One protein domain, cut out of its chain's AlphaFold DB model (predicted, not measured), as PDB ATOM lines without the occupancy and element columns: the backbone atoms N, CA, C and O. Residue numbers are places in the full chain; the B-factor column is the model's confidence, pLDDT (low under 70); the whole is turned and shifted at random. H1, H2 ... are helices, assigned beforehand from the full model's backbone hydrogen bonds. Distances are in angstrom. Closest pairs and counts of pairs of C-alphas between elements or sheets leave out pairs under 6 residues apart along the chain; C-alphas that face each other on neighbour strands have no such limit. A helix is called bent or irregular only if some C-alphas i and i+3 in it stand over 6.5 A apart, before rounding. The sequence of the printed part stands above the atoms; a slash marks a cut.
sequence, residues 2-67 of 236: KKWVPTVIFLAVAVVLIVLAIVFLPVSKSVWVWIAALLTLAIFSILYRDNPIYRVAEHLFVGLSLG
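AT A GLANCE: This is residues 2 to 67 of the 236 residues of an uncharacterized protein of bacterium (UniProt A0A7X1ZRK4). Three helices make a flat, open zigzag: the printed part runs out along H1, folds back along H2, and turns again into H3. H2 and H3 make a V, joined where residues 39 to 46 of H2 meet residues 53 to 58 of H3, while H1 stays near H2 without touching it, and the two helices spread away from each other toward the link of residues 25 to 30. The printed part has 66 residues, with three named helices in the order H1, H2, H3 and no named strand; its class is all helix. It is only just loose, close to compact, with a radius of gyration of the C-alphas of 13.4 A, and its C-alphas span 36 by 35 by 14 A.

HOW THE PARTS SIT: Start with H1, residues 5 to 24, which touches no helix. Go on to H2, residues 31 to 47, and you find it near H1, with 7 pairs of C-alphas within 10 A but no pair within 8 A. Then look at H3, residues 52 to 67, which touches H2 with 11 pairs of C-alphas within 8 A. Their closest C-alphas are those of Ala 42 and Tyr 54, 5.3 A apart. The lines of H2 and H3 stand at a steep tilt of 59 degrees, and the two run opposite ways. H1 and H3 are apart. In H1 and H3 every O i to N i+4 pair is within hydrogen-bond range; in H2 11 of 13 are.

IN THESE COORDINATES: Find C-alpha 5 at (-6.051, -25.135, 56.748); from there H1 runs 28.1 A to C-alpha 24 at (21.505, -19.709, 57.873). Next find C-alpha 31 at (15.452, -17.696, 74.787), where H2 begins; it covers 25.7 A to C-alpha 47. H2 is neither bent nor irregular, but only just: C-alphas 43 and 46 are 6.1 A apart. H3 covers 21.7 A from C-alpha 52 to C-alpha 67, which you find at (-0.946, -9.208, 86.614).

THE WHOLE: The two C-alphas farthest apart are those of Phe 24 and Leu 66, at 38.5 A. Residues 19 to 26, of which 19 to 24 belong to H1, stand free; residues 28 to 37, of which 31 to 37 belong to H2, and residues 62 to 67 of H3 stand free too. The link from H1 to H2 is short, with 6 residues, and the link from H2 to H3 is tight, with 4. The printed part has no cut. The mean pLDDT of the printed part is 74.3, and residues 2 to 28 and residue 48 are under 70; read H1, with a mean of 60, with that in mind.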
ATOM      1  N   LYS A   2     -12.520 -26.649  55.483       48.06
ATOM      2  CA  LYS A   2     -12.015 -26.306  56.831       48.06
ATOM      3  C   LYS A   2     -11.291 -24.947  56.835       48.06
ATOM      4  O   LYS A   2     -10.191 -24.836  56.306       48.06
ATOM      5  N   LYS A   3     -11.867 -23.945  57.516       54.78
ATOM      6  CA  LYS A   3     -11.333 -22.569  57.699       54.78
ATOM      7  C   LYS A   3      -9.970 -22.482  58.423       54.78
ATOM      8  O   LYS A   3      -9.447 -21.391  58.593       54.78
ATOM      9  N   TRP A   4      -9.419 -23.621  58.838       53.75
ATOM     10  CA  TRP A   4      -8.197 -23.769  59.634       53.75
ATOM     11  C   TRP A   4      -6.953 -24.109  58.808       53.75
ATOM     12  O   TRP A   4      -5.834 -23.884  59.254       53.75
ATOM     13  N   VAL A   5      -7.145 -24.649  57.602       59.69
ATOM     14  CA  VAL A   5      -6.051 -25.135  56.748       59.69
ATOM     15  C   VAL A   5      -5.100 -24.007  56.310       59.69
ATOM     16  O   VAL A   5      -3.894 -24.200  56.435       59.69
ATOM     17  N   PRO A   6      -5.568 -22.807  55.904       58.66
ATOM     18  CA  PRO A   6      -4.662 -21.744  55.457       58.66
ATOM     19  C   PRO A   6      -3.759 -21.212  56.576       58.66
ATOM     20  O   PRO A   6      -2.593 -20.910  56.346       58.66
ATOM     21  N   THR A   7      -4.270 -21.141  57.807       57.12
ATOM     22  CA  THR A   7      -3.532 -20.578  58.944       57.12
ATOM     23  C   THR A   7      -2.514 -21.551  59.522       57.12
ATOM     24  O   THR A   7      -1.432 -21.135  59.922       57.12
ATOM     25  N   VAL A   8      -2.829 -22.852  59.525       59.00
ATOM     26  CA  VAL A   8      -1.862 -23.900  59.881       59.00
ATOM     27  C   VAL A   8      -0.755 -23.976  58.831       59.00
ATOM     28  O   VAL A   8       0.396 -24.145  59.203       59.00
ATOM     29  N   ILE A   9      -1.068 -23.772  57.546       61.88
ATOM     30  CA  ILE A   9      -0.059 -23.704  56.480       61.88
ATOM     31  C   ILE A   9       0.805 -22.446  56.619       61.88
ATOM     32  O   ILE A   9       2.019 -22.564  56.545       61.88
ATOM     33  N   PHE A  10       0.237 -21.266  56.887       63.53
ATOM     34  CA  PHE A  10       1.030 -20.049  57.110       63.53
ATOM     35  C   PHE A  10       1.941 -20.174  58.337       63.53
ATOM     36  O   PHE A  10       3.101 -19.784  58.275       63.53
ATOM     37  N   LEU A  11       1.452 -20.768  59.430       60.84
ATOM     38  CA  LEU A  11       2.263 -21.021  60.620       60.84
ATOM     39  C   LEU A  11       3.306 -22.119  60.378       60.84
ATOM     40  O   LEU A  11       4.427 -21.974  60.831       60.84
ATOM     41  N   ALA A  12       2.978 -23.187  59.646       60.47
ATOM     42  CA  ALA A  12       3.934 -24.229  59.278       60.47
ATOM     43  C   ALA A  12       5.017 -23.678  58.345       60.47
ATOM     44  O   ALA A  12       6.186 -23.961  58.551       60.47
ATOM     45  N   VAL A  13       4.655 -22.833  57.380       65.00
ATOM     46  CA  VAL A  13       5.599 -22.130  56.506       65.00
ATOM     47  C   VAL A  13       6.415 -21.114  57.300       65.00
ATOM     48  O   VAL A  13       7.620 -21.060  57.113       65.00
ATOM     49  N   ALA A  14       5.823 -20.370  58.237       61.56
ATOM     50  CA  ALA A  14       6.561 -19.473  59.123       61.56
ATOM     51  C   ALA A  14       7.527 -20.251  60.025       61.56
ATOM     52  O   ALA A  14       8.681 -19.872  60.122       61.56
ATOM     53  N   VAL A  15       7.106 -21.369  60.622       65.31
ATOM     54  CA  VAL A  15       7.959 -22.251  61.434       65.31
ATOM     55  C   VAL A  15       9.063 -22.874  60.581       65.31
ATOM     56  O   VAL A  15      10.206 -22.901  61.015       65.31
ATOM     57  N   VAL A  16       8.772 -23.310  59.354       62.78
ATOM     58  CA  VAL A  16       9.769 -23.848  58.415       62.78
ATOM     59  C   VAL A  16      10.753 -22.766  57.972       62.78
ATOM     60  O   VAL A  16      11.950 -23.020  57.964       62.78
ATOM     61  N   LEU A  17      10.288 -21.550  57.675       60.03
ATOM     62  CA  LEU A  17      11.138 -20.400  57.355       60.03
ATOM     63  C   LEU A  17      11.964 -19.951  58.565       60.03
ATOM     64  O   LEU A  17      13.107 -19.550  58.392       60.03
ATOM     65  N   ILE A  18      11.424 -20.068  59.779       63.56
ATOM     66  CA  ILE A  18      12.135 -19.822  61.035       63.56
ATOM     67  C   ILE A  18      13.217 -20.884  61.250       63.56
ATOM     68  O   ILE A  18      14.339 -20.535  61.588       63.56
ATOM     69  N   VAL A  19      12.928 -22.164  61.013       63.12
ATOM     70  CA  VAL A  19      13.916 -23.252  61.112       63.12
ATOM     71  C   VAL A  19      15.007 -23.099  60.049       63.12
ATOM     72  O   VAL A  19      16.183 -23.242  60.364       63.12
ATOM     73  N   LEU A  20      14.650 -22.716  58.821       56.03
ATOM     74  CA  LEU A  20      15.610 -22.361  57.769       56.03
ATOM     75  C   LEU A  20      16.442 -21.123  58.138       56.03
ATOM     76  O   LEU A  20      17.648 -21.110  57.913       56.03
ATOM     77  N   ALA A  21      15.835 -20.112  58.759       56.47
ATOM     78  CA  ALA A  21      16.527 -18.928  59.256       56.47
ATOM     79  C   ALA A  21      17.511 -19.260  60.391       56.47
ATOM     80  O   ALA A  21      18.620 -18.738  60.390       56.47
ATOM     81  N   ILE A  22      17.164 -20.169  61.313       58.41
ATOM     82  CA  ILE A  22      18.061 -20.657  62.382       58.41
ATOM     83  C   ILE A  22      19.325 -21.305  61.807       58.41
ATOM     84  O   ILE A  22      20.397 -21.174  62.393       58.41
ATOM     85  N   VAL A  23      19.206 -21.999  60.673       56.44
ATOM     86  CA  VAL A  23      20.329 -22.696  60.029       56.44
ATOM     87  C   VAL A  23      21.259 -21.732  59.277       56.44
ATOM     88  O   VAL A  23      22.448 -22.017  59.167       56.44
ATOM     89  N   PHE A  24      20.756 -20.592  58.783       55.47
ATOM     90  CA  PHE A  24      21.505 -19.709  57.873       55.47
ATOM     91  C   PHE A  24      21.817 -18.295  58.400       55.47
ATOM     92  O   PHE A  24      22.647 -17.615  57.797       55.47
ATOM     93  N   LEU A  25      21.200 -17.823  59.488       60.53
ATOM     94  CA  LEU A  25      21.367 -16.450  59.993       60.53
ATOM     95  C   LEU A  25      22.088 -16.394  61.353       60.53
ATOM     96  O   LEU A  25      22.011 -17.345  62.134       60.53
ATOM     97  N   PRO A  26      22.760 -15.271  61.691       62.91
ATOM     98  CA  PRO A  26      23.281 -15.007  63.031       62.91
ATOM     99  C   PRO A  26      22.124 -14.664  63.985       62.91
ATOM    100  O   PRO A  26      21.973 -13.535  64.447       62.91
ATOM    101  N   VAL A  27      21.262 -15.647  64.244       69.06
ATOM    102  CA  VAL A  27      20.058 -15.485  65.061       69.06
ATOM    103  C   VAL A  27      20.434 -15.332  66.537       69.06
ATOM    104  O   VAL A  27      21.412 -15.913  67.020       69.06
ATOM    105  N   SER A  28      19.647 -14.552  67.281       68.69
ATOM    106  CA  SER A  28      19.868 -14.357  68.715       68.69
ATOM    107  C   SER A  28      19.870 -15.673  69.499       68.69
ATOM    108  O   SER A  28      19.007 -16.539  69.334       68.69
ATOM    109  N   LYS A  29      20.841 -15.796  70.412       72.62
ATOM    110  CA  LYS A  29      21.017 -16.959  71.296       72.62
ATOM    111  C   LYS A  29      20.101 -16.923  72.526       72.62
ATOM    112  O   LYS A  29      20.070 -17.888  73.286       72.62
ATOM    113  N   SER A  30      19.389 -15.819  72.773       80.38
ATOM    114  CA  SER A  30      18.608 -15.644  74.002       80.38
ATOM    115  C   SER A  30      17.177 -16.166  73.859       80.38
ATOM    116  O   SER A  30      16.400 -15.725  73.015       80.38
ATOM    117  N   VAL A  31      16.794 -17.080  74.753       82.00
ATOM    118  CA  VAL A  31      15.452 -17.696  74.787       82.00
ATOM    119  C   VAL A  31      14.339 -16.643  74.921       82.00
ATOM    120  O   VAL A  31      13.266 -16.787  74.341       82.00
ATOM    121  N   TRP A  32      14.602 -15.539  75.624       81.38
ATOM    122  CA  TRP A  32      13.640 -14.448  75.799       81.38
ATOM    123  C   TRP A  32      13.296 -13.720  74.495       81.38
ATOM    124  O   TRP A  32      12.129 -13.398  74.272       81.38
ATOM    125  N   VAL A  33      14.278 -13.505  73.611       83.88
ATOM    126  CA  VAL A  33      14.049 -12.862  72.305       83.88
ATOM    127  C   VAL A  33      13.202 -13.762  71.413       83.88
ATOM    128  O   VAL A  33      12.293 -13.279  70.746       83.88
ATOM    129  N   TRP A  34      13.419 -15.076  71.475       81.00
ATOM    130  CA  TRP A  34      12.592 -16.060  70.780       81.00
ATOM    131  C   TRP A  34      11.133 -16.032  71.231       81.00
ATOM    132  O   TRP A  34      10.231 -15.978  70.396       81.00
ATOM    133  N   ILE A  35      10.892 -16.017  72.545       84.69
ATOM    134  CA  ILE A  35       9.535 -15.922  73.098       84.69
ATOM    135  C   ILE A  35       8.869 -14.613  72.650       84.69
ATOM    136  O   ILE A  35       7.734 -14.626  72.173       84.69
ATOM    137  N   ALA A  36       9.579 -13.487  72.743       84.62
ATOM    138  CA  ALA A  36       9.062 -12.182  72.339       84.62
ATOM    139  C   ALA A  36       8.793 -12.084  70.824       84.62
ATOM    140  O   ALA A  36       7.777 -11.514  70.415       84.62
ATOM    141  N   ALA A  37       9.644 -12.676  69.984       85.38
ATOM    142  CA  ALA A  37       9.451 -12.732  68.538       85.38
ATOM    143  C   ALA A  37       8.236 -13.582  68.157       85.38
ATOM    144  O   ALA A  37       7.386 -13.126  67.392       85.38
ATOM    145  N   LEU A  38       8.094 -14.771  68.751       85.50
ATOM    146  CA  LEU A  38       6.937 -15.639  68.528       85.50
ATOM    147  C   LEU A  38       5.629 -14.971  68.962       85.50
ATOM    148  O   LEU A  38       4.649 -15.029  68.223       85.50
ATOM    149  N   LEU A  39       5.610 -14.286  70.110       84.50
ATOM    150  CA  LEU A  39       4.439 -13.527  70.559       84.50
ATOM    151  C   LEU A  39       4.124 -12.347  69.630       84.50
ATOM    152  O   LEU A  39       2.960 -12.104  69.320       84.50
ATOM    153  N   THR A  40       5.145 -11.647  69.132       86.38
ATOM    154  CA  THR A  40       4.967 -10.548  68.170       86.38
ATOM    155  C   THR A  40       4.365 -11.059  66.857       86.38
ATOM    156  O   THR A  40       3.410 -10.475  66.345       86.38
ATOM    157  N   LEU A  41       4.854 -12.189  66.339       84.25
ATOM    158  CA  LEU A  41       4.288 -12.838  65.155       84.25
ATOM    159  C   LEU A  41       2.869 -13.370  65.401       84.25
ATOM    160  O   LEU A  41       2.006 -13.243  64.531       84.25
ATOM    161  N   ALA A  42       2.598 -13.919  66.587       83.56
ATOM    162  CA  ALA A  42       1.263 -14.364  66.979       83.56
ATOM    163  C   ALA A  42       0.254 -13.205  66.981       83.56
ATOM    164  O   ALA A  42      -0.879 -13.386  66.536       83.56
ATOM    165  N   ILE A  43       0.673 -12.008  67.406       84.69
ATOM    166  CA  ILE A  43      -0.142 -10.791  67.328       84.69
ATOM    167  C   ILE A  43      -0.328 -10.361  65.867       84.69
ATOM    168  O   ILE A  43      -1.456 -10.100  65.454       84.69
ATOM    169  N   PHE A  44       0.727 -10.364  65.043       81.94
ATOM    170  CA  PHE A  44       0.614 -10.037  63.613       81.94
ATOM    171  C   PHE A  44      -0.271 -11.002  62.814       81.94
ATOM    172  O   PHE A  44      -0.773 -10.622  61.756       81.94
ATOM    173  N   SER A  45      -0.553 -12.204  63.330       79.81
ATOM    174  CA  SER A  45      -1.505 -13.139  62.716       79.81
ATOM    175  C   SER A  45      -2.909 -12.546  62.525       79.81
ATOM    176  O   SER A  45      -3.632 -13.045  61.659       79.81
ATOM    177  N   ILE A  46      -3.298 -11.500  63.273       76.75
ATOM    178  CA  ILE A  46      -4.585 -10.806  63.078       76.75
ATOM    179  C   ILE A  46      -4.723 -10.206  61.675       76.75
ATOM    180  O   ILE A  46      -5.822 -10.182  61.127       76.75
ATOM    181  N   LEU A  47      -3.611  -9.782  61.062       76.00
ATOM    182  CA  LEU A  47      -3.612  -9.173  59.732       76.00
ATOM    183  C   LEU A  47      -4.123 -10.143  58.657       76.00
ATOM    184  O   LEU A  47      -4.650  -9.716  57.635       76.00
ATOM    185  N   TYR A  48      -3.985 -11.449  58.901       67.19
ATOM    186  CA  TYR A  48      -4.478 -12.489  58.009       67.19
ATOM    187  C   TYR A  48      -5.921 -12.901  58.341       67.19
ATOM    188  O   TYR A  48      -6.749 -13.003  57.433       67.19
ATOM    189  N   ARG A  49      -6.227 -13.165  59.625       70.50
ATOM    190  CA  ARG A  49      -7.570 -13.505  60.149       70.50
ATOM    191  C   ARG A  49      -7.553 -13.659  61.679       70.50
ATOM    192  O   ARG A  49      -6.531 -14.050  62.238       70.50
ATOM    193  N   ASP A  50      -8.713 -13.544  62.334       73.25
ATOM    194  CA  ASP A  50      -8.910 -13.984  63.728       73.25
ATOM    195  C   ASP A  50      -8.630 -15.490  63.914       73.25
ATOM    196  O   ASP A  50      -9.471 -16.360  63.656       73.25
ATOM    197  N   ASN A  51      -7.429 -15.809  64.393       80.81
ATOM    198  CA  ASN A  51      -6.933 -17.160  64.670       80.81
ATOM    199  C   ASN A  51      -6.958 -17.414  66.198       80.81
ATOM    200  O   ASN A  51      -6.761 -16.467  66.961       80.81
ATOM    201  N   PRO A  52      -7.179 -18.634  66.735       80.81
ATOM    202  CA  PRO A  52      -7.012 -18.885  68.171       80.81
ATOM    203  C   PRO A  52      -5.611 -18.579  68.686       80.81
ATOM    204  O   PRO A  52      -5.491 -18.231  69.849       80.81
ATOM    205  N   ILE A  53      -4.568 -18.676  67.854       80.75
ATOM    206  CA  ILE A  53      -3.200 -18.322  68.263       80.75
ATOM    207  C   ILE A  53      -3.133 -16.840  68.637       80.75
ATOM    208  O   ILE A  53      -2.622 -16.499  69.700       80.75
ATOM    209  N   TYR A  54      -3.732 -15.982  67.806       84.69
ATOM    210  CA  TYR A  54      -3.894 -14.564  68.118       84.69
ATOM    211  C   TYR A  54      -4.686 -14.378  69.421       84.69
ATOM    212  O   TYR A  54      -4.219 -13.687  70.318       84.69
ATOM    213  N   ARG A  55      -5.829 -15.063  69.578       84.94
ATOM    214  CA  ARG A  55      -6.649 -14.961  70.800       84.94
ATOM    215  C   ARG A  55      -5.888 -15.378  72.059       84.94
ATOM    216  O   ARG A  55      -5.995 -14.702  73.074       84.94
ATOM    217  N   VAL A  56      -5.101 -16.452  72.009       88.75
ATOM    218  CA  VAL A  56      -4.260 -16.884  73.138       88.75
ATOM    219  C   VAL A  56      -3.201 -15.829  73.454       88.75
ATOM    220  O   VAL A  56      -3.039 -15.474  74.619       88.75
ATOM    221  N   ALA A  57      -2.518 -15.297  72.437       88.56
ATOM    222  CA  ALA A  57      -1.524 -14.242  72.620       88.56
ATOM    223  C   ALA A  57      -2.145 -12.967  73.213       88.56
ATOM    224  O   ALA A  57      -1.565 -12.371  74.115       88.56
ATOM    225  N   GLU A  58      -3.345 -12.589  72.774       89.19
ATOM    226  CA  GLU A  58      -4.105 -11.454  73.302       89.19
ATOM    227  C   GLU A  58      -4.484 -11.653  74.776       89.19
ATOM    228  O   GLU A  58      -4.226 -10.779  75.602       89.19
ATOM    229  N   HIS A  59      -5.024 -12.819  75.145       91.50
ATOM    230  CA  HIS A  59      -5.396 -13.110  76.535       91.50
ATOM    231  C   HIS A  59      -4.167 -13.180  77.445       91.50
ATOM    232  O   HIS A  59      -4.198 -12.669  78.563       91.50
ATOM    233  N   LEU A  60      -3.070 -13.766  76.959       93.44
ATOM    234  CA  LEU A  60      -1.794 -13.786  77.666       93.44
ATOM    235  C   LEU A  60      -1.251 -12.366  77.866       93.44
ATOM    236  O   LEU A  60      -0.841 -12.024  78.970       93.44
ATOM    237  N   PHE A  61      -1.278 -11.530  76.826       89.06
ATOM    238  CA  PHE A  61      -0.785 -10.155  76.878       89.06
ATOM    239  C   PHE A  61      -1.596  -9.286  77.849       89.06
ATOM    240  O   PHE A  61      -1.020  -8.612  78.708       89.06
ATOM    241  N   VAL A  62      -2.927  -9.329  77.762       91.94
ATOM    242  CA  VAL A  62      -3.812  -8.585  78.672       91.94
ATOM    243  C   VAL A  62      -3.692  -9.126  80.100       91.94
ATOM    244  O   VAL A  62      -3.601  -8.342  81.045       91.94
ATOM    245  N   GLY A  63      -3.607 -10.448  80.271       94.31
ATOM    246  CA  GLY A  63      -3.413 -11.094  81.568       94.31
ATOM    247  C   GLY A  63      -2.092 -10.712  82.237       94.31
ATOM    248  O   GLY A  63      -2.092 -10.338  83.408       94.31
ATOM    249  N   LEU A  64      -0.980 -10.726  81.495       93.88
ATOM    250  CA  LEU A  64       0.330 -10.274  81.979       93.88
ATOM    251  C   LEU A  64       0.318  -8.788  82.341       93.88
ATOM    252  O   LEU A  64       0.851  -8.414  83.381       93.88
ATOM    253  N   SER A  65      -0.322  -7.951  81.522       91.56
ATOM    254  CA  SER A  65      -0.427  -6.510  81.778       91.56
ATOM    255  C   SER A  65      -1.182  -6.222  83.077       91.56
ATOM    256  O   SER A  65      -0.718  -5.443  83.910       91.56
ATOM    257  N   LEU A  66      -2.318  -6.896  83.289       93.50
ATOM    258  CA  LEU A  66      -3.093  -6.785  84.526       93.50
ATOM    259  C   LEU A  66      -2.347  -7.382  85.724       93.50
ATOM    260  O   LEU A  66      -2.317  -6.766  86.786       93.50
ATOM    261  N   GLY A  67      -1.714  -8.544  85.560       93.88
ATOM    262  CA  GLY A  67      -0.946  -9.208  86.614       93.88
ATOM    263  C   GLY A  67       0.246  -8.374  87.080       93.88
ATOM    264  O   GLY A  67       0.437  -8.189  88.282       93.88
TER     265      GLY A  67